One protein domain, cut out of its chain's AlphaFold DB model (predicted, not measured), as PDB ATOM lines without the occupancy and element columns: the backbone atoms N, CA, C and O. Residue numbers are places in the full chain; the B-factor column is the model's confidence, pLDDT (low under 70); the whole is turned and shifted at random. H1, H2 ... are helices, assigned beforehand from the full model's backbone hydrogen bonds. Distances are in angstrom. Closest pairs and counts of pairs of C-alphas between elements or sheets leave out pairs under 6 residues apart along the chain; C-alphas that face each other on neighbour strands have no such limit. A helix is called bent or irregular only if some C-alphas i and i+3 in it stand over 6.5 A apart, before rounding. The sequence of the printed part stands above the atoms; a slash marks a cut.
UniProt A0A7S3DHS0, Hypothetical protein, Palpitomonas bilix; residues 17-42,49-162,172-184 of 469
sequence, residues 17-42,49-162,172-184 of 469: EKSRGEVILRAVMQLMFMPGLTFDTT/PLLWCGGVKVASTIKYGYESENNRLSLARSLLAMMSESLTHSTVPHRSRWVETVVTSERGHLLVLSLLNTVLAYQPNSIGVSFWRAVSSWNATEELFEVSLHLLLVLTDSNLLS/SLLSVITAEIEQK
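AT A GLANCE: This is residues 17 to 42, 49 to 162 and 172 to 184 of the 469 residues of the protein "Hypothetical protein" of Palpitomonas bilix (UniProt A0A7S3DHS0). Helix H6 runs through the middle of a compact cluster of helices, with H2 side by side with it and H4 packed on it at a steep crossing. H1 packs on H2 and on the short helix H3 near one end of H6, H7 packs on the first part of H4, and H5 sits off at the other end of H6, touching no helix. The printed part has 153 residues with seven named helices, H1 to H7 in that order, and no named strand; the class is all helix, with 90 residues in helices. The radius of gyration of the C-alphas is 15.8 A, and the spans are 44 by 36 by 30 A.

IN THESE COORDINATES: H1, residues 20 to 31, begins at C-alpha 20 (128.729, 64.810, 24.099) and is 16.6 A long. H2, residues 66 to 87, is the longest at 30.0 A; it has a kink of 40 degrees near residue 81 and is irregular, with C-alphas 82 and 85 7.3 A apart. H3 is residues 97 to 103, 9.8 A, and H4 is residues 108 to 121, 19.9 A. H5 is residues 127 to 135, 12.1 A, and H6 is residues 140 to 155, 21.6 A. H7, residues 173 to 182, is 14.4 A long and ends at C-alpha 182 (97.664, 84.849, 29.145).

HOW THE PARTS SIT: H1 touches residues 75 to 79 of H2, opposite ways at a shallow tilt of 29 degrees; the closest C-alphas, of Val 28 and Leu 75, are 6.5 A apart. H1 touches H3, with the closest C-alphas, of Glu 22 and Thr 101, 6.7 A apart. H2 and H6 touch and run the same way at a shallow tilt of 33 degrees, only just short of steep; their closest C-alphas, of Leu 73 and Leu 144, are 5.2 A apart. H4 touches H6, opposite ways at a steep tilt of 47 degrees, with the closest C-alphas, of Leu 115 and Ser 148, 5.1 A apart. H7 touches residues 108 to 113 of H4, with the closest C-alphas, of His 109 and Leu 173, 6.3 A apart. H5 and H6 are close but not clearly touching, and H2 and H4 are apart. Every O i to N i+4 pair is within hydrogen-bond range in H1, H3, H4, H5, H6 and H7; in H2 it is 15 of 18.

THE WHOLE: The two farthest C-alphas, of Glu 17 and Ala 134, are 50.3 A apart. Residues 43 to 48 and 163 to 171 are not printed; the gaps are 15.2 A from C-alpha 42 to 49 and 10.2 A from C-alpha 162 to 172. Of the links printed whole, no link is long. The mean pLDDT of the printed part is 82.1, and 35 residues are under 70, among them 85 to 94 and 127 to 138.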
ATOM      1  N   GLU A  17     134.323  71.049  30.423       86.88
ATOM      2  CA  GLU A  17     133.787  70.680  29.107       86.88
ATOM      3  C   GLU A  17     132.325  70.221  29.180       86.88
ATOM      4  O   GLU A  17     131.867  69.611  30.146       86.88
ATOM      5  N   LYS A  18     131.587  70.484  28.100       87.94
ATOM      6  CA  LYS A  18     130.218  69.995  27.921       87.94
ATOM      7  C   LYS A  18     130.240  68.522  27.536       87.94
ATOM      8  O   LYS A  18     131.115  68.073  26.794       87.94
ATOM      9  N   SER A  19     129.252  67.771  28.006       90.94
ATOM     10  CA  SER A  19     129.106  66.365  27.616       90.94
ATOM     11  C   SER A  19     128.774  66.223  26.120       90.94
ATOM     12  O   SER A  19     128.270  67.153  25.486       90.94
ATOM     13  N   ARG A  20     129.023  65.048  25.527       89.69
ATOM     14  CA  ARG A  20     128.729  64.810  24.099       89.69
ATOM     15  C   ARG A  20     127.241  64.954  23.789       89.69
ATOM     16  O   ARG A  20     126.892  65.562  22.780       89.69
ATOM     17  N   GLY A  21     126.382  64.429  24.662       89.94
ATOM     18  CA  GLY A  21     124.930  64.544  24.542       89.94
ATOM     19  C   GLY A  21     124.484  66.002  24.539       89.94
ATOM     20  O   GLY A  21     123.743  66.421  23.654       89.94
ATOM     21  N   GLU A  22     125.033  66.807  25.448       91.12
ATOM     22  CA  GLU A  22     124.762  68.243  25.516       91.12
ATOM     23  C   GLU A  22     125.224  68.996  24.256       91.12
ATOM     24  O   GLU A  22     124.504  69.860  23.754       91.12
ATOM     25  N   VAL A  23     126.404  68.671  23.712       91.94
ATOM     26  CA  VAL A  23     126.920  69.287  22.476       91.94
ATOM     27  C   VAL A  23     126.033  68.948  21.276       91.94
ATOM     28  O   VAL A  23     125.639  69.854  20.541       91.94
ATOM     29  N   ILE A  24     125.678  67.671  21.099       92.44
ATOM     30  CA  ILE A  24     124.812  67.216  20.000       92.44
ATOM     31  C   ILE A  24     123.433  67.868  20.109       92.44
ATOM     32  O   ILE A  24     122.935  68.427  19.133       92.44
ATOM     33  N   LEU A  25     122.836  67.855  21.300       92.25
ATOM     34  CA  LEU A  25     121.515  68.426  21.525       92.25
ATOM     35  C   LEU A  25     121.496  69.930  21.235       92.25
ATOM     36  O   LEU A  25     120.592  70.415  20.556       92.25
ATOM     37  N   ARG A  26     122.515  70.678  21.679       91.25
ATOM     38  CA  ARG A  26     122.616  72.106  21.355       91.25
ATOM     39  C   ARG A  26     122.827  72.356  19.864       91.25
ATOM     40  O   ARG A  26     122.253  73.312  19.353       91.25
ATOM     41  N   ALA A  27     123.582  71.511  19.163       93.19
ATOM     42  CA  ALA A  27     123.727  71.616  17.713       93.19
ATOM     43  C   ALA A  27     122.380  71.408  16.999       93.19
ATOM     44  O   ALA A  27     122.006  72.221  16.157       93.19
ATOM     45  N   VAL A  28     121.601  70.393  17.392       94.19
ATOM     46  CA  VAL A  28     120.245  70.168  16.854       94.19
ATOM     47  C   VAL A  28     119.343  71.373  17.135       94.19
ATOM     48  O   VAL A  28     118.738  71.908  16.211       94.19
ATOM     49  N   MET A  29     119.323  71.873  18.375       91.88
ATOM     50  CA  MET A  29     118.571  73.080  18.749       91.88
ATOM     51  C   MET A  29     118.987  74.313  17.934       91.88
ATOM     52  O   MET A  29     118.159  75.169  17.633       91.88
ATOM     53  N   GLN A  30     120.265  74.435  17.568       91.19
ATOM     54  CA  GLN A  30     120.735  75.523  16.714       91.19
ATOM     55  C   GLN A  30     120.255  75.369  15.271       91.19
ATOM     56  O   GLN A  30     119.767  76.344  14.701       91.19
ATOM     57  N   LEU A  31     120.346  74.159  14.713       93.31
ATOM     58  CA  LEU A  31     119.886  73.841  13.359       93.31
ATOM     59  C   LEU A  31     118.376  74.046  13.203       93.31
ATOM     60  O   LEU A  31     117.936  74.532  12.167       93.31
ATOM     61  N   MET A  32     117.589  73.767  14.245       91.50
ATOM     62  CA  MET A  32     116.137  73.996  14.241       91.50
ATOM     63  C   MET A  32     115.749  75.450  14.000       91.50
ATOM     64  O   MET A  32     114.641  75.707  13.519       91.50
ATOM     65  N   PHE A  33     116.663  76.382  14.281       89.12
ATOM     66  CA  PHE A  33     116.458  77.807  14.074       89.12
ATOM     67  C   PHE A  33     117.444  78.448  13.090       89.12
ATOM     68  O   PHE A  33     117.691  79.651  13.160       89.12
ATOM     69  N   MET A  34     118.030  77.658  12.191       88.56
ATOM     70  CA  MET A  34     119.030  78.139  11.244       88.56
ATOM     71  C   MET A  34     118.370  78.714   9.973       88.56
ATOM     72  O   MET A  34     117.667  77.983   9.263       88.56
ATOM     73  N   PRO A  35     118.612  79.999   9.638       85.00
ATOM     74  CA  PRO A  35     118.196  80.579   8.363       85.00
ATOM     75  C   PRO A  35     118.791  79.818   7.176       85.00
ATOM     76  O   PRO A  35     119.947  79.407   7.215       85.00
ATOM     77  N   GLY A  36     117.995  79.616   6.131       81.94
ATOM     78  CA  GLY A  36     118.347  78.825   4.949       81.94
ATOM     79  C   GLY A  36     118.167  77.314   5.120       81.94
ATOM     80  O   GLY A  36     118.090  76.610   4.120       81.94
ATOM     81  N   LEU A  37     118.057  76.810   6.356       88.06
ATOM     82  CA  LEU A  37     117.813  75.391   6.632       88.06
ATOM     83  C   LEU A  37     116.362  75.142   7.049       88.06
ATOM     84  O   LEU A  37     115.638  74.396   6.391       88.06
ATOM     85  N   THR A  38     115.930  75.771   8.142       87.69
ATOM     86  CA  THR A  38     114.566  75.637   8.679       87.69
ATOM     87  C   THR A  38     113.737  76.901   8.510       87.69
ATOM     88  O   THR A  38     112.527  76.860   8.728       87.69
ATOM     89  N   PHE A  39     114.351  78.004   8.092       79.94
ATOM     90  CA  PHE A  39     113.682  79.254   7.744       79.94
ATOM     91  C   PHE A  39     114.109  79.729   6.368       79.94
ATOM     92  O   PHE A  39     115.248  79.506   5.964       79.94
ATOM     93  N   ASP A  40     113.228  80.450   5.684       70.31
ATOM     94  CA  ASP A  40     113.619  81.163   4.476       70.31
ATOM     95  C   ASP A  40     114.515  82.363   4.845       70.31
ATOM     96  O   ASP A  40     114.183  83.174   5.712       70.31
ATOM     97  N   THR A  41     115.666  82.468   4.179       63.97
ATOM     98  CA  THR A  41     116.631  83.575   4.281       63.97
ATOM     99  C   THR A  41     116.044  84.949   3.952       63.97
ATOM    100  O   THR A  41     116.619  85.960   4.355       63.97
ATOM    101  N   THR A  42     114.912  85.013   3.245       59.28
ATOM    102  CA  THR A  42     114.243  86.280   2.903       59.28
ATOM    103  C   THR A  42     113.584  86.968   4.104       59.28
ATOM    104  O   THR A  42     113.302  88.166   4.049       59.28
ATOM    105  N   PRO A  49     110.315  87.392  17.504       71.06
ATOM    106  CA  PRO A  49     110.930  86.096  17.757       71.06
ATOM    107  C   PRO A  49     110.743  85.194  16.533       71.06
ATOM    108  O   PRO A  49     109.652  85.101  15.967       71.06
ATOM    109  N   LEU A  50     111.820  84.526  16.127       80.38
ATOM    110  CA  LEU A  50     111.847  83.676  14.944       80.38
ATOM    111  C   LEU A  50     111.143  82.337  15.240       80.38
ATOM    112  O   LEU A  50     111.761  81.409  15.760       80.38
ATOM    113  N   LEU A  51     109.841  82.255  14.941       87.88
ATOM    114  CA  LEU A  51     109.003  81.064  15.144       87.88
ATOM    115  C   LEU A  51     108.679  80.343  13.827       87.88
ATOM    116  O   LEU A  51     108.579  80.958  12.763       87.88
ATOM    117  N   TRP A  52     108.468  79.026  13.911       87.62
ATOM    118  CA  TRP A  52     108.149  78.162  12.764       87.62
ATOM    119  C   TRP A  52     106.793  78.376  12.114       87.62
ATOM    120  O   TRP A  52     106.590  77.800  11.052       87.62
ATOM    121  N   CYS A  53     105.879  79.114  12.735       83.88
ATOM    122  CA  CYS A  53     104.608  79.556  12.164       83.88
ATOM    123  C   CYS A  53     103.950  80.588  13.085       83.88
ATOM    124  O   CYS A  53     104.301  80.718  14.265       83.88
ATOM    125  N   GLY A  54     103.017  81.349  12.512       85.19
ATOM    126  CA  GLY A  54     102.196  82.298  13.256       85.19
ATOM    127  C   GLY A  54     101.196  81.590  14.175       85.19
ATOM    128  O   GLY A  54     100.810  80.448  13.932       85.19
ATOM    129  N   GLY A  55     100.777  82.278  15.231       87.19
ATOM    130  CA  GLY A  55      99.887  81.781  16.270       87.19
ATOM    131  C   GLY A  55     100.064  82.581  17.558       87.19
ATOM    132  O   GLY A  55     100.021  83.813  17.555       87.19
ATOM    133  N   VAL A  56     100.295  81.882  18.667       88.81
ATOM    134  CA  VAL A  56     100.648  82.497  19.951       88.81
ATOM    135  C   VAL A  56     101.942  83.305  19.776       88.81
ATOM    136  O   VAL A  56     102.860  82.874  19.071       88.81
ATOM    137  N   LYS A  57     102.000  84.496  20.385       83.88
ATOM    138  CA  LYS A  57     103.107  85.476  20.331       83.88
ATOM    139  C   LYS A  57     103.376  86.154  18.975       83.88
ATOM    140  O   LYS A  57     103.770  87.319  18.964       83.88
ATOM    141  N   VAL A  58     103.145  85.496  17.835       82.25
ATOM    142  CA  VAL A  58     103.481  86.024  16.494       82.25
ATOM    143  C   VAL A  58     102.301  85.903  15.534       82.25
ATOM    144  O   VAL A  58     101.873  84.804  15.218       82.25
ATOM    145  N   ALA A  59     101.808  87.021  14.995       67.50
ATOM    146  CA  ALA A  59     100.670  87.020  14.067       67.50
ATOM    147  C   ALA A  59     101.029  86.629  12.617       67.50
ATOM    148  O   ALA A  59     100.163  86.201  11.860       67.50
ATOM    149  N   SER A  60     102.288  86.796  12.198       65.44
ATOM    150  CA  SER A  60     102.701  86.581  10.807       65.44
ATOM    151  C   SER A  60     103.045  85.118  10.526       65.44
ATOM    152  O   SER A  60     103.985  84.574  11.104       65.44
ATOM    153  N   THR A  61     102.349  84.512   9.567       59.25
ATOM    154  CA  THR A  61     102.746  83.233   8.969       59.25
ATOM    155  C   THR A  61     103.844  83.486   7.942       59.25
ATOM    156  O   THR A  61     103.587  84.049   6.877       59.25
ATOM    157  N   ILE A  62     105.075  83.081   8.249       61.88
ATOM    158  CA  ILE A  62     106.127  82.996   7.230       61.88
ATOM    159  C   ILE A  62     105.728  81.843   6.295       61.88
ATOM    160  O   ILE A  62     105.326  80.782   6.762       61.88
ATOM    161  N   LYS A  63     105.771  82.041   4.976       57.94
ATOM    162  CA  LYS A  63     105.554  80.935   4.032       57.94
ATOM    163  C   LYS A  63     106.817  80.077   3.992       57.94
ATOM    164  O   LYS A  63     107.911  80.617   3.867       57.94
ATOM    165  N   TYR A  64     106.659  78.764   4.107       67.81
ATOM    166  CA  TYR A  64     107.777  77.820   4.121       67.81
ATOM    167  C   TYR A  64     107.875  77.080   2.793       67.81
ATOM    168  O   TYR A  64     106.864  76.802   2.149       67.81
ATOM    169  N   GLY A  65     109.103  76.765   2.394       72.12
ATOM    170  CA  GLY A  65     109.352  75.795   1.338       72.12
ATOM    171  C   GLY A  65     109.207  74.370   1.868       72.12
ATOM    172  O   GLY A  65     109.450  74.107   3.046       72.12
ATOM    173  N   TYR A  66     108.870  73.446   0.971       81.56
ATOM    174  CA  TYR A  66     108.791  72.007   1.243       81.56
ATOM    175  C   TYR A  66     110.068  71.454   1.906       81.56
ATOM    176  O   TYR A  66     110.002  70.687   2.863       81.56
ATOM    177  N   GLU A  67     111.248  71.898   1.465       85.62
ATOM    178  CA  GLU A  67     112.529  71.464   2.041       85.62
ATOM    179  C   GLU A  67     112.708  71.900   3.500       85.62
ATOM    180  O   GLU A  67     113.159  71.112   4.332       85.62
ATOM    181  N   SER A  68     112.315  73.130   3.846       86.06
ATOM    182  CA  SER A  68     112.419  73.621   5.223       86.06
ATOM    183  C   SER A  68     111.526  72.832   6.177       86.06
ATOM    184  O   SER A  68     111.917  72.588   7.317       86.06
ATOM    185  N   GLU A  69     110.348  72.408   5.720       87.56
ATOM    186  CA  GLU A  69     109.443  71.566   6.502       87.56
ATOM    187  C   GLU A  69     110.042  70.176   6.756       87.56
ATOM    188  O   GLU A  69     110.068  69.711   7.896       87.56
ATOM    189  N   ASN A  70     110.657  69.574   5.738       90.25
ATOM    190  CA  ASN A  70     111.354  68.289   5.866       90.25
ATOM    191  C   ASN A  70     112.559  68.354   6.801       90.25
ATOM    192  O   ASN A  70     112.802  67.431   7.585       90.25
ATOM    193  N   ASN A  71     113.298  69.461   6.756       92.75
ATOM    194  CA  ASN A  71     114.410  69.704   7.668       92.75
ATOM    195  C   ASN A  71     113.910  69.826   9.112       92.75
ATOM    196  O   ASN A  71     114.470  69.194  10.009       92.75
ATOM    197  N   ARG A  72     112.819  70.573   9.345       93.00
ATOM    198  CA  ARG A  72     112.182  70.670  10.672       93.00
ATOM    199  C   ARG A  72     111.735  69.308  11.173       93.00
ATOM    200  O   ARG A  72     112.055  68.959  12.303       93.00
ATOM    201  N   LEU A  73     111.061  68.530  10.331       94.06
ATOM    202  CA  LEU A  73     110.591  67.189  10.662       94.06
ATOM    203  C   LEU A  73     111.744  66.249  11.032       94.06
ATOM    204  O   LEU A  73     111.686  65.567  12.054       94.06
ATOM    205  N   SER A  74     112.823  66.250  10.253       94.69
ATOM    206  CA  SER A  74     114.003  65.413  10.515       94.69
ATOM    207  C   SER A  74     114.693  65.786  11.834       94.69
ATOM    208  O   SER A  74     115.074  64.913  12.620       94.69
ATOM    209  N   LEU A  75     114.811  67.086  12.120       96.00
ATOM    210  CA  LEU A  75     115.382  67.586  13.373       96.00
ATOM    211  C   LEU A  75     114.464  67.310  14.573       96.00
ATOM    212  O   LEU A  75     114.948  66.894  15.625       96.00
ATOM    213  N   ALA A  76     113.149  67.468  14.413       95.50
ATOM    214  CA  ALA A  76     112.160  67.174  15.445       95.50
ATOM    215  C   ALA A  76     112.133  65.675  15.790       95.50
ATOM    216  O   ALA A  76     112.145  65.310  16.963       95.50
ATOM    217  N   ARG A  77     112.214  64.792  14.785       94.81
ATOM    218  CA  ARG A  77     112.384  63.344  14.986       94.81
ATOM    219  C   ARG A  77     113.661  63.017  15.745       94.81
ATOM    220  O   ARG A  77     113.640  62.188  16.648       94.81
ATOM    221  N   SER A  78     114.757  63.693  15.409       94.25
ATOM    222  CA  SER A  78     116.036  63.520  16.101       94.25
ATOM    223  C   SER A  78     115.931  63.933  17.572       94.25
ATOM    224  O   SER A  78     116.387  63.195  18.444       94.25
ATOM    225  N   LEU A  79     115.281  65.068  17.868       93.25
ATOM    226  CA  LEU A  79     114.988  65.479  19.245       93.25
ATOM    227  C   LEU A  79     114.137  64.444  19.983       93.25
ATOM    228  O   LEU A  79     114.501  64.039  21.085       93.25
ATOM    229  N   LEU A  80     113.034  64.002  19.379       91.25
ATOM    230  CA  LEU A  80     112.122  63.048  20.006       91.25
ATOM    231  C   LEU A  80     112.824  61.714  20.281       91.25
ATOM    232  O   LEU A  80     112.692  61.162  21.369       91.25
ATOM    233  N   ALA A  81     113.648  61.237  19.345       89.25
ATOM    234  CA  ALA A  81     114.464  60.042  19.527       89.25
ATOM    235  C   ALA A  81     115.455  60.192  20.693       89.25
ATOM    236  O   ALA A  81     115.581  59.273  21.501       89.25
ATOM    237  N   MET A  82     116.109  61.351  20.836       87.31
ATOM    238  CA  MET A  82     116.994  61.627  21.978       87.31
ATOM    239  C   MET A  82     116.233  61.654  23.312       87.31
ATOM    240  O   MET A  82     116.755  61.188  24.320       87.31
ATOM    241  N   MET A  83     114.994  62.151  23.322       84.50
ATOM    242  CA  MET A  83     114.168  62.259  24.531       84.50
ATOM    243  C   MET A  83     113.328  61.007  24.828       84.50
ATOM    244  O   MET A  83     112.738  60.920  25.904       84.50
ATOM    245  N   SER A  84     113.313  60.022  23.927       79.38
ATOM    246  CA  SER A  84     112.489  58.805  24.020       79.38
ATOM    247  C   SER A  84     112.723  57.965  25.279       79.38
ATOM    248  O   SER A  84     111.858  57.190  25.665       79.38
ATOM    249  N   GLU A  85     113.845  58.146  25.978       69.75
ATOM    250  CA  GLU A  85     114.089  57.523  27.286       69.75
ATOM    251  C   GLU A  85     113.021  57.887  28.321       69.75
ATOM    252  O   GLU A  85     112.567  57.031  29.075       69.75
ATOM    253  N   SER A  86     112.586  59.148  28.338       59.22
ATOM    254  CA  SER A  86     111.511  59.578  29.237       59.22
ATOM    255  C   SER A  86     110.189  58.842  28.980       59.22
ATOM    256  O   SER A  86     109.334  58.807  29.858       59.22
ATOM    257  N   LEU A  87     110.050  58.202  27.813       54.41
ATOM    258  CA  LEU A  87     108.875  57.434  27.410       54.41
ATOM    259  C   LEU A  87     108.965  55.941  27.785       54.41
ATOM    260  O   LEU A  87     107.951  55.255  27.726       54.41
ATOM    261  N   THR A  88     110.140  55.407  28.153       56.34
ATOM    262  CA  THR A  88     110.333  53.957  28.396       56.34
ATOM    263  C   THR A  88     110.413  53.561  29.872       56.34
ATOM    264  O   THR A  88     110.352  52.370  30.189       56.34
ATOM    265  N   HIS A  89     110.534  54.518  30.794       56.03
ATOM    266  CA  HIS A  89     110.651  54.239  32.225       56.03
ATOM    267  C   HIS A  89     109.289  54.341  32.934       56.03
ATOM    268  O   HIS A  89     108.701  55.409  33.044       56.03
ATOM    269  N   SER A  90     108.795  53.196  33.418       50.97
ATOM    270  CA  SER A  90     107.418  53.012  33.907       50.97
ATOM    271  C   SER A  90     107.229  53.161  35.425       50.97
ATOM    272  O   SER A  90     106.090  53.108  35.880       50.97
ATOM    273  N   THR A  91     108.283  53.268  36.238       48.28
ATOM    274  CA  THR A  91     108.124  53.047  37.693       48.28
ATOM    275  C   THR A  91     108.773  54.077  38.604       48.28
ATOM    276  O   THR A  91     108.424  54.118  39.780       48.28
ATOM    277  N   VAL A  92     109.665  54.930  38.098       51.22
ATOM    278  CA  VAL A  92     110.254  56.027  38.876       51.22
ATOM    279  C   VAL A  92     110.459  57.218  37.941       51.22
ATOM    280  O   VAL A  92     111.058  57.023  36.878       51.22
ATOM    281  N   PRO A  93     109.975  58.429  38.282       54.66
ATOM    282  CA  PRO A  93     110.325  59.629  37.536       54.66
ATOM    283  C   PRO A  93     111.845  59.791  37.582       54.66
ATOM    284  O   PRO A  93     112.443  60.053  38.623       54.66
ATOM    285  N   HIS A  94     112.487  59.543  36.445       63.38
ATOM    286  CA  HIS A  94     113.915  59.743  36.280       63.38
ATOM    287  C   HIS A  94     114.133  61.036  35.514       63.38
ATOM    288  O   HIS A  94     113.639  61.213  34.397       63.38
ATOM    289  N   ARG A  95     114.912  61.929  36.123       72.56
ATOM    290  CA  ARG A  95     115.338  63.188  35.521       72.56
ATOM    291  C   ARG A  95     115.976  62.928  34.159       72.56
ATOM    292  O   ARG A  95     117.012  62.265  34.058       72.56
ATOM    293  N   SER A  96     115.373  63.472  33.107       80.44
ATOM    294  CA  SER A  96     115.914  63.340  31.757       80.44
ATOM    295  C   SER A  96     116.905  64.465  31.496       80.44
ATOM    296  O   SER A  96     116.512  65.607  31.264       80.44
ATOM    297  N   ARG A  97     118.204  64.136  31.464       84.19
ATOM    298  CA  ARG A  97     119.267  65.100  31.114       84.19
ATOM    299  C   ARG A  97     119.048  65.732  29.735       84.19
ATOM    300  O   ARG A  97     119.436  66.877  29.515       84.19
ATOM    301  N   TRP A  98     118.400  65.011  28.813       87.94
ATOM    302  CA  TRP A  98     118.012  65.545  27.505       87.94
ATOM    303  C   TRP A  98     116.983  66.669  27.645       87.94
ATOM    304  O   TRP A  98     117.192  67.752  27.106       87.94
ATOM    305  N   VAL A  99     115.903  66.428  28.396       87.19
ATOM    306  CA  VAL A  99     114.833  67.415  28.610       87.19
ATOM    307  C   VAL A  99     115.362  68.608  29.403       87.19
ATOM    308  O   VAL A  99     115.181  69.743  28.975       87.19
ATOM    309  N   GLU A 100     116.109  68.366  30.480       85.44
ATOM    310  CA  GLU A 100     116.756  69.411  31.280       85.44
ATOM    311  C   GLU A 100     117.641  70.329  30.425       85.44
ATOM    312  O   GLU A 100     117.549  71.554  30.513       85.44
ATOM    313  N   THR A 101     118.463  69.754  29.544       88.06
ATOM    314  CA  THR A 101     119.337  70.528  28.651       88.06
ATOM    315  C   THR A 101     118.538  71.383  27.657       88.06
ATOM    316  O   THR A 101     118.981  72.472  27.293       88.06
ATOM    317  N   VAL A 102     117.364  70.924  27.202       89.44
ATOM    318  CA  VAL A 102     116.479  71.737  26.347       89.44
ATOM    319  C   VAL A 102     115.800  72.848  27.141       89.44
ATOM    320  O   VAL A 102     115.772  73.983  26.670       89.44
ATOM    321  N   VAL A 103     115.293  72.548  28.336       84.94
ATOM    322  CA  VAL A 103     114.617  73.517  29.217       84.94
ATOM    323  C   VAL A 103     115.558  74.646  29.626       84.94
ATOM    324  O   VAL A 103     115.177  75.810  29.584       84.94
ATOM    325  N   THR A 104     116.810  74.317  29.938       83.94
ATOM    326  CA  THR A 104     117.850  75.294  30.307       83.94
ATOM    327  C   THR A 104     118.505  75.982  29.106       83.94
ATOM    328  O   THR A 104     119.344  76.868  29.271       83.94
ATOM    329  N   SER A 105     118.149  75.597  27.878       87.31
ATOM    330  CA  SER A 105     118.678  76.232  26.674       87.31
ATOM    331  C   SER A 105     118.047  77.604  26.454       87.31
ATOM    332  O   SER A 105     116.832  77.762  26.539       87.31
ATOM    333  N   GLU A 106     118.853  78.573  26.016       85.19
ATOM    334  CA  GLU A 106     118.395  79.913  25.624       85.19
ATOM    335  C   GLU A 106     117.247  79.864  24.597       85.19
ATOM    336  O   GLU A 106     116.351  80.702  24.612       85.19
ATOM    337  N   ARG A 107     117.227  78.843  23.729       87.12
ATOM    338  CA  ARG A 107     116.211  78.665  22.675       87.12
ATOM    339  C   ARG A 107     115.079  77.704  23.048       87.12
ATOM    340  O   ARG A 107     114.223  77.446  22.204       87.12
ATOM    341  N   GLY A 108     115.051  77.176  24.273       89.75
ATOM    342  CA  GLY A 108     114.026  76.223  24.720       89.75
ATOM    343  C   GLY A 108     112.608  76.786  24.601       89.75
ATOM    344  O   GLY A 108     111.718  76.142  24.050       89.75
ATOM    345  N   HIS A 109     112.418  78.043  25.008       88.38
ATOM    346  CA  HIS A 109     111.134  78.734  24.884       88.38
ATOM    347  C   HIS A 109     110.687  78.929  23.421       88.38
ATOM    348  O   HIS A 109     109.515  78.734  23.103       88.38
ATOM    349  N   LEU A 110     111.614  79.269  22.513       90.19
ATOM    350  CA  LEU A 110     111.323  79.428  21.080       90.19
ATOM    351  C   LEU A 110     110.928  78.102  20.432       90.19
ATOM    352  O   LEU A 110     110.030  78.083  19.589       90.19
ATOM    353  N   LEU A 111     111.580  77.005  20.832       92.81
ATOM    354  CA  LEU A 111     111.206  75.658  20.410       92.81
ATOM    355  C   LEU A 111     109.765  75.368  20.794       92.81
ATOM    356  O   LEU A 111     108.952  75.085  19.923       92.81
ATOM    357  N   VAL A 112     109.434  75.491  22.072       92.69
ATOM    358  CA  VAL A 112     108.108  75.115  22.555       92.69
ATOM    359  C   VAL A 112     107.000  75.973  21.938       92.69
ATOM    360  O   VAL A 112     105.974  75.429  21.536       92.69
ATOM    361  N   LEU A 113     107.220  77.277  21.746       92.25
ATOM    362  CA  LEU A 113     106.272  78.137  21.026       92.25
ATOM    363  C   LEU A 113     106.141  77.761  19.540       92.25
ATOM    364  O   LEU A 113     105.043  77.799  18.985       92.25
ATOM    365  N   SER A 114     107.240  77.366  18.893       93.25
ATOM    366  CA  SER A 114     107.226  76.913  17.497       93.25
ATOM    367  C   SER A 114     106.467  75.594  17.330       93.25
ATOM    368  O   SER A 114     105.669  75.463  16.402       93.25
ATOM    369  N   LEU A 115     106.667  74.641  18.245       95.06
ATOM    370  CA  LEU A 115     105.926  73.378  18.278       95.06
ATOM    371  C   LEU A 115     104.434  73.629  18.542       95.06
ATOM    372  O   LEU A 115     103.591  73.101  17.821       95.06
ATOM    373  N   LEU A 116     104.108  74.490  19.514       95.25
ATOM    374  CA  LEU A 116     102.730  74.870  19.840       95.25
ATOM    375  C   LEU A 116     102.011  75.449  18.623       95.25
ATOM    376  O   LEU A 116     100.942  74.972  18.252       95.25
ATOM    377  N   ASN A 117     102.607  76.444  17.969       93.62
ATOM    378  CA  ASN A 117     101.992  77.053  16.796       93.62
ATOM    379  C   ASN A 117     101.872  76.050  15.643       93.62
ATOM    380  O   ASN A 117     100.889  76.101  14.910       93.62
ATOM    381  N   THR A 118     102.810  75.107  15.504       93.12
ATOM    382  CA  THR A 118     102.746  74.059  14.471       93.12
ATOM    383  C   THR A 118     101.531  73.163  14.688       93.12
ATOM    384  O   THR A 118     100.759  72.937  13.757       93.12
ATOM    385  N   VAL A 119     101.296  72.740  15.934       94.94
ATOM    386  CA  VAL A 119     100.121  71.945  16.311       94.94
ATOM    387  C   VAL A 119      98.823  72.728  16.091       94.94
ATOM    388  O   VAL A 119      97.893  72.234  15.459       94.94
ATOM    389  N   LEU A 120      98.753  73.974  16.566       93.56
ATOM    390  CA  LEU A 120      97.529  74.782  16.500       93.56
ATOM    391  C   LEU A 120      97.209  75.299  15.088       93.56
ATOM    392  O   LEU A 120      96.042  75.551  14.771       93.56
ATOM    393  N   ALA A 121      98.214  75.464  14.227       91.12
ATOM    394  CA  ALA A 121      98.031  75.871  12.838       91.12
ATOM    395  C   ALA A 121      97.598  74.710  11.929       91.12
ATOM    396  O   ALA A 121      97.081  74.966  10.841       91.12
ATOM    397  N   TYR A 122      97.761  73.454  12.361       90.62
ATOM    398  CA  TYR A 122      97.450  72.282  11.547       90.62
ATOM    399  C   TYR A 122      95.960  72.202  11.175       90.62
ATOM    400  O   TYR A 122      95.062  72.323  12.018       90.62
ATOM    401  N   GLN A 123      95.683  72.006   9.884       86.12
ATOM    402  CA  GLN A 123      94.334  71.936   9.323       86.12
ATOM    403  C   GLN A 123      94.123  70.581   8.630       86.12
ATOM    404  O   GLN A 123      94.498  70.440   7.461       86.12
ATOM    405  N   PRO A 124      93.484  69.605   9.307       80.31
ATOM    406  CA  PRO A 124      93.370  68.236   8.793       80.31
ATOM    407  C   PRO A 124      92.530  68.125   7.514       80.31
ATOM    408  O   PRO A 124      92.760  67.237   6.701       80.31
ATOM    409  N   ASN A 125      91.599  69.065   7.312       75.06
ATOM    410  CA  ASN A 125      90.701  69.116   6.154       75.06
ATOM    411  C   ASN A 125      91.136  70.169   5.116       75.06
ATOM    412  O   ASN A 125      90.318  70.637   4.323       75.06
ATOM    413  N   SER A 126      92.386  70.640   5.168       74.00
ATOM    414  CA  SER A 126      92.877  71.600   4.175       74.00
ATOM    415  C   SER A 126      93.118  70.921   2.826       74.00
ATOM    416  O   SER A 126      93.545  69.770   2.764       74.00
ATOM    417  N   ILE A 127      92.904  71.665   1.736       64.88
ATOM    418  CA  ILE A 127      93.089  71.163   0.363       64.88
ATOM    419  C   ILE A 127      94.499  70.592   0.168       64.88
ATOM    420  O   ILE A 127      94.648  69.559  -0.471       64.88
ATOM    421  N   GLY A 128      95.522  71.239   0.736       60.56
ATOM    422  CA  GLY A 128      96.908  70.781   0.637       60.56
ATOM    423  C   GLY A 128      97.125  69.416   1.288       60.56
ATOM    424  O   GLY A 128      97.693  68.533   0.658       60.56
ATOM    425  N   VAL A 129      96.623  69.219   2.509       65.25
ATOM    426  CA  VAL A 129      96.743  67.943   3.230       65.25
ATOM    427  C   VAL A 129      95.980  66.834   2.501       65.25
ATOM    428  O   VAL A 129      96.543  65.776   2.237       65.25
ATOM    429  N   SER A 130      94.734  67.092   2.090       68.06
ATOM    430  CA  SER A 130      93.929  66.120   1.340       68.06
ATOM    431  C   SER A 130      94.533  65.772  -0.025       68.06
ATOM    432  O   SER A 130      94.502  64.615  -0.431       68.06
ATOM    433  N   PHE A 131      95.112  66.752  -0.728       65.50
ATOM    434  CA  PHE A 131      95.815  66.521  -1.991       65.50
ATOM    435  C   PHE A 131      97.052  65.645  -1.792       65.50
ATOM    436  O   PHE A 131      97.221  64.666  -2.516       65.50
ATOM    437  N   TRP A 132      97.901  65.970  -0.811       65.31
ATOM    438  CA  TRP A 132      99.112  65.193  -0.567       65.31
ATOM    439  C   TRP A 132      98.789  63.760  -0.178       65.31
ATOM    440  O   TRP A 132      99.384  62.873  -0.775       65.31
ATOM    441  N   ARG A 133      97.791  63.523   0.682       69.19
ATOM    442  CA  ARG A 133      97.316  62.164   0.999       69.19
ATOM    443  C   ARG A 133      96.811  61.398  -0.229       69.19
ATOM    444  O   ARG A 133      97.034  60.199  -0.342       69.19
ATOM    445  N   ALA A 134      96.150  62.077  -1.168       66.50
ATOM    446  CA  ALA A 134      95.638  61.440  -2.383       66.50
ATOM    447  C   ALA A 134      96.744  61.071  -3.391       66.50
ATOM    448  O   ALA A 134      96.579  60.137  -4.174       66.50
ATOM    449  N   VAL A 135      97.850  61.820  -3.406       69.00
ATOM    450  CA  VAL A 135      98.925  61.680  -4.406       69.00
ATOM    451  C   VAL A 135     100.151  60.943  -3.853       69.00
ATOM    452  O   VAL A 135     100.929  60.376  -4.618       69.00
ATOM    453  N   SER A 136     100.333  60.935  -2.536       64.31
ATOM    454  CA  SER A 136     101.493  60.399  -1.830       64.31
ATOM    455  C   SER A 136     101.056  59.810  -0.490       64.31
ATOM    456  O   SER A 136     100.295  60.422   0.250       64.31
ATOM    457  N   SER A 137     101.605  58.655  -0.114       62.66
ATOM    458  CA  SER A 137     101.446  58.116   1.245       62.66
ATOM    459  C   SER A 137     102.232  58.903   2.301       62.66
ATOM    460  O   SER A 137     102.217  58.550   3.475       62.66
ATOM    461  N   TRP A 138     102.972  59.934   1.888       65.94
ATOM    462  CA  TRP A 138     103.843  60.717   2.746       65.94
ATOM    463  C   TRP A 138     103.471  62.200   2.732       65.94
ATOM    464  O   TRP A 138     103.397  62.822   1.666       65.94
ATOM    465  N   ASN A 139     103.279  62.752   3.933       76.81
ATOM    466  CA  ASN A 139     102.881  64.131   4.180       76.81
ATOM    467  C   ASN A 139     103.683  64.717   5.354       76.81
ATOM    468  O   ASN A 139     103.340  64.524   6.522       76.81
ATOM    469  N   ALA A 140     104.745  65.464   5.040       81.88
ATOM    470  CA  ALA A 140     105.619  66.068   6.043       81.88
ATOM    471  C   ALA A 140     104.876  66.986   7.028       81.88
ATOM    472  O   ALA A 140     105.259  67.051   8.193       81.88
ATOM    473  N   THR A 141     103.798  67.646   6.596       85.50
ATOM    474  CA  THR A 141     103.008  68.548   7.446       85.50
ATOM    475  C   THR A 141     102.312  67.789   8.574       85.50
ATOM    476  O   THR A 141     102.280  68.247   9.715       85.50
ATOM    477  N   GLU A 142     101.748  66.627   8.254       86.31
ATOM    478  CA  GLU A 142     101.040  65.765   9.200       86.31
ATOM    479  C   GLU A 142     102.009  65.080  10.162       86.31
ATOM    480  O   GLU A 142     101.845  65.185  11.376       86.31
ATOM    481  N   GLU A 143     103.099  64.513   9.642       89.06
ATOM    482  CA  GLU A 143     104.146  63.926  10.486       89.06
ATOM    483  C   GLU A 143     104.790  64.982  11.404       89.06
ATOM    484  O   GLU A 143     105.117  64.706  12.560       89.06
ATOM    485  N   LEU A 144     104.975  66.215  10.916       92.44
ATOM    486  CA  LEU A 144     105.516  67.309  11.722       92.44
ATOM    487  C   LEU A 144     104.531  67.745  12.809       92.44
ATOM    488  O   LEU A 144     104.973  68.048  13.919       92.44
ATOM    489  N   PHE A 145     103.228  67.760  12.523       92.88
ATOM    490  CA  PHE A 145     102.183  67.992  13.521       92.88
ATOM    491  C   PHE A 145     102.269  66.959  14.658       92.88
ATOM    492  O   PHE A 145     102.373  67.352  15.823       92.88
ATOM    493  N   GLU A 146     102.324  65.667  14.330       91.88
ATOM    494  CA  GLU A 146     102.377  64.586  15.322       91.88
ATOM    495  C   GLU A 146     103.649  64.641  16.168       91.88
ATOM    496  O   GLU A 146     103.600  64.657  17.399       91.88
ATOM    497  N   VAL A 147     104.814  64.736  15.521       93.94
ATOM    498  CA  VAL A 147     106.101  64.811  16.226       93.94
ATOM    499  C   VAL A 147     106.168  66.065  17.101       93.94
ATOM    500  O   VAL A 147     106.718  66.011  18.204       93.94
ATOM    501  N   SER A 148     105.584  67.184  16.657       95.62
ATOM    502  CA  SER A 148     105.529  68.409  17.462       95.62
ATOM    503  C   SER A 148     104.665  68.241  18.704       95.62
ATOM    504  O   SER A 148     105.062  68.674  19.786       95.62
ATOM    505  N   LEU A 149     103.517  67.578  18.574       94.44
ATOM    506  CA  LEU A 149     102.629  67.284  19.690       94.44
ATOM    507  C   LEU A 149     103.285  66.342  20.712       94.44
ATOM    508  O   LEU A 149     103.243  66.614  21.912       94.44
ATOM    509  N   HIS A 150     103.980  65.300  20.249       91.88
ATOM    510  CA  HIS A 150     104.754  64.412  21.122       91.88
ATOM    511  C   HIS A 150     105.865  65.157  21.870       91.88
ATOM    512  O   HIS A 150     106.021  64.996  23.081       91.88
ATOM    513  N   LEU A 151     106.616  66.019  21.177       93.12
ATOM    514  CA  LEU A 151     107.639  66.847  21.815       93.12
ATOM    515  C   LEU A 151     107.040  67.800  22.854       93.12
ATOM    516  O   LEU A 151     107.635  67.968  23.915       93.12
ATOM    517  N   LEU A 152     105.870  68.397  22.599       93.25
ATOM    518  CA  LEU A 152     105.183  69.235  23.587       93.25
ATOM    519  C   LEU A 152     104.815  68.443  24.843       93.25
ATOM    520  O   LEU A 152     105.050  68.928  25.948       93.25
ATOM    521  N   LEU A 153     104.280  67.230  24.697       89.38
ATOM    522  CA  LEU A 153     103.935  66.378  25.840       89.38
ATOM    523  C   LEU A 153     105.162  66.045  26.699       89.38
ATOM    524  O   LEU A 153     105.085  66.149  27.922       89.38
ATOM    525  N   VAL A 154     106.292  65.724  26.063       88.38
ATOM    526  CA  VAL A 154     107.557  65.424  26.754       88.38
ATOM    527  C   VAL A 154     108.152  66.672  27.414       88.38
ATOM    528  O   VAL A 154     108.503  66.650  28.590       88.38
ATOM    529  N   LEU A 155     108.257  67.787  26.686       88.06
ATOM    530  CA  LEU A 155     108.920  69.008  27.164       88.06
ATOM    531  C   LEU A 155     108.121  69.767  28.231       88.06
ATOM    532  O   LEU A 155     108.690  70.579  28.961       88.06
ATOM    533  N   THR A 156     106.812  69.530  28.314       85.25
ATOM    534  CA  THR A 156     105.940  70.128  29.338       85.25
ATOM    535  C   THR A 156     105.702  69.212  30.535       85.25
ATOM    536  O   THR A 156     104.901  69.560  31.401       85.25
ATOM    537  N   ASP A 157     106.348  68.044  30.599       81.81
ATOM    538  CA  ASP A 157     106.197  67.128  31.730       81.81
ATOM    539  C   ASP A 157     107.075  67.562  32.912       81.81
ATOM    540  O   ASP A 157     108.303  67.449  32.889       81.81
ATOM    541  N   SER A 158     106.432  68.062  33.967       68.06
ATOM    542  CA  SER A 158     107.083  68.507  35.202       68.06
ATOM    543  C   SER A 158     107.726  67.362  35.995       68.06
ATOM    544  O   SER A 158     108.666  67.601  36.758       68.06
ATOM    545  N   ASN A 159     107.292  66.114  35.790       64.38
ATOM    546  CA  ASN A 159     107.870  64.950  36.468       64.38
ATOM    547  C   ASN A 159     109.277  64.613  35.953       64.38
ATOM    548  O   ASN A 159     110.053  63.966  36.645       64.38
ATOM    549  N   LEU A 160     109.635  65.067  34.746       59.91
ATOM    550  CA  LEU A 160     110.968  64.854  34.169       59.91
ATOM    551  C   LEU A 160     112.013  65.854  34.681       59.91
ATOM    552  O   LEU A 160     113.202  65.699  34.387       59.91
ATOM    553  N   LEU A 161     111.567  66.877  35.417       61.69
ATOM    554  CA  LEU A 161     112.379  67.998  35.889       61.69
ATOM    555  C   LEU A 161     112.508  68.071  37.414       61.69
ATOM    556  O   LEU A 161     113.394  68.775  37.890       61.69
ATOM    557  N   SER A 162     111.653  67.382  38.173       57.12
ATOM    558  CA  SER A 162     111.611  67.493  39.634       57.12
ATOM    559  C   SER A 162     112.626  66.578  40.325       57.12
ATOM    560  O   SER A 162     112.616  65.362  40.153       57.12
ATOM    561  N   SER A 172     109.356  76.236  34.353       81.31
ATOM    562  CA  SER A 172     109.015  75.158  33.425       81.31
ATOM    563  C   SER A 172     108.659  75.732  32.049       81.31
ATOM    564  O   SER A 172     108.068  76.809  31.950       81.31
ATOM    565  N   LEU A 173     108.945  75.007  30.965       85.06
ATOM    566  CA  LEU A 173     108.536  75.451  29.624       85.06
ATOM    567  C   LEU A 173     107.009  75.567  29.497       85.06
ATOM    568  O   LEU A 173     106.518  76.374  28.711       85.06
ATOM    569  N   LEU A 174     106.263  74.821  30.318       85.88
ATOM    570  CA  LEU A 174     104.819  74.970  30.455       85.88
ATOM    571  C   LEU A 174     104.445  76.352  31.006       85.88
ATOM    572  O   LEU A 174     103.606  77.012  30.408       85.88
ATOM    573  N   SER A 175     105.123  76.833  32.056       86.56
ATOM    574  CA  SER A 175     104.898  78.187  32.590       86.56
ATOM    575  C   SER A 175     105.222  79.294  31.583       86.56
ATOM    576  O   SER A 175     104.582  80.340  31.575       86.56
ATOM    577  N   VAL A 176     106.184  79.054  30.686       85.69
ATOM    578  CA  VAL A 176     106.490  79.988  29.598       85.69
ATOM    579  C   VAL A 176     105.356  80.018  28.573       85.69
ATOM    580  O   VAL A 176     104.942  81.097  28.158       85.69
ATOM    581  N   ILE A 177     104.824  78.854  28.178       88.75
ATOM    582  CA  ILE A 177     103.661  78.787  27.283       88.75
ATOM    583  C   ILE A 177     102.464  79.507  27.903       88.75
ATOM    584  O   ILE A 177     101.835  80.320  27.229       88.75
ATOM    585  N   THR A 178     102.136  79.207  29.161       90.12
ATOM    586  CA  THR A 178     100.951  79.776  29.813       90.12
ATOM    587  C   THR A 178     101.080  81.286  29.950       90.12
ATOM    588  O   THR A 178     100.172  81.997  29.530       90.12
ATOM    589  N   ALA A 179     102.243  81.790  30.370       90.50
ATOM    590  CA  ALA A 179     102.496  83.225  30.445       90.50
ATOM    591  C   ALA A 179     102.295  83.938  29.098       90.50
ATOM    592  O   ALA A 179     101.753  85.038  29.071       90.50
ATOM    593  N   GLU A 180     102.697  83.334  27.975       90.44
ATOM    594  CA  GLU A 180     102.512  83.913  26.634       90.44
ATOM    595  C   GLU A 180     101.048  83.872  26.167       90.44
ATOM    596  O   GLU A 180     100.582  84.796  25.500       90.44
ATOM    597  N   ILE A 181     100.306  82.822  26.528       88.94
ATOM    598  CA  ILE A 181      98.874  82.695  26.219       88.94
ATOM    599  C   ILE A 181      98.059  83.745  26.969       88.94
ATOM    600  O   ILE A 181      97.142  84.342  26.405       88.94
ATOM    601  N   GLU A 182      98.404  83.978  28.232       90.00
ATOM    602  CA  GLU A 182      97.664  84.849  29.145       90.00
ATOM    603  C   GLU A 182      97.782  86.331  28.790       90.00
ATOM    604  O   GLU A 182      96.932  87.128  29.183       90.00
ATOM    605  N   GLN A 183      98.776  86.715  27.983       89.06
ATOM    606  CA  GLN A 183      98.941  88.108  27.567       89.06
ATOM    607  C   GLN A 183      97.775  88.625  26.722       89.06
ATOM    608  O   GLN A 183      97.528  89.832  26.701       89.06
ATOM    609  N   LYS A 184      97.113  87.751  25.950       89.50
ATOM    610  CA  LYS A 184      96.158  88.164  24.914       89.50
ATOM    611  C   LYS A 184      94.969  87.224  24.815       89.50
ATOM    612  O   LYS A 184      95.115  86.024  24.572       89.50
TER     613      LYS A 184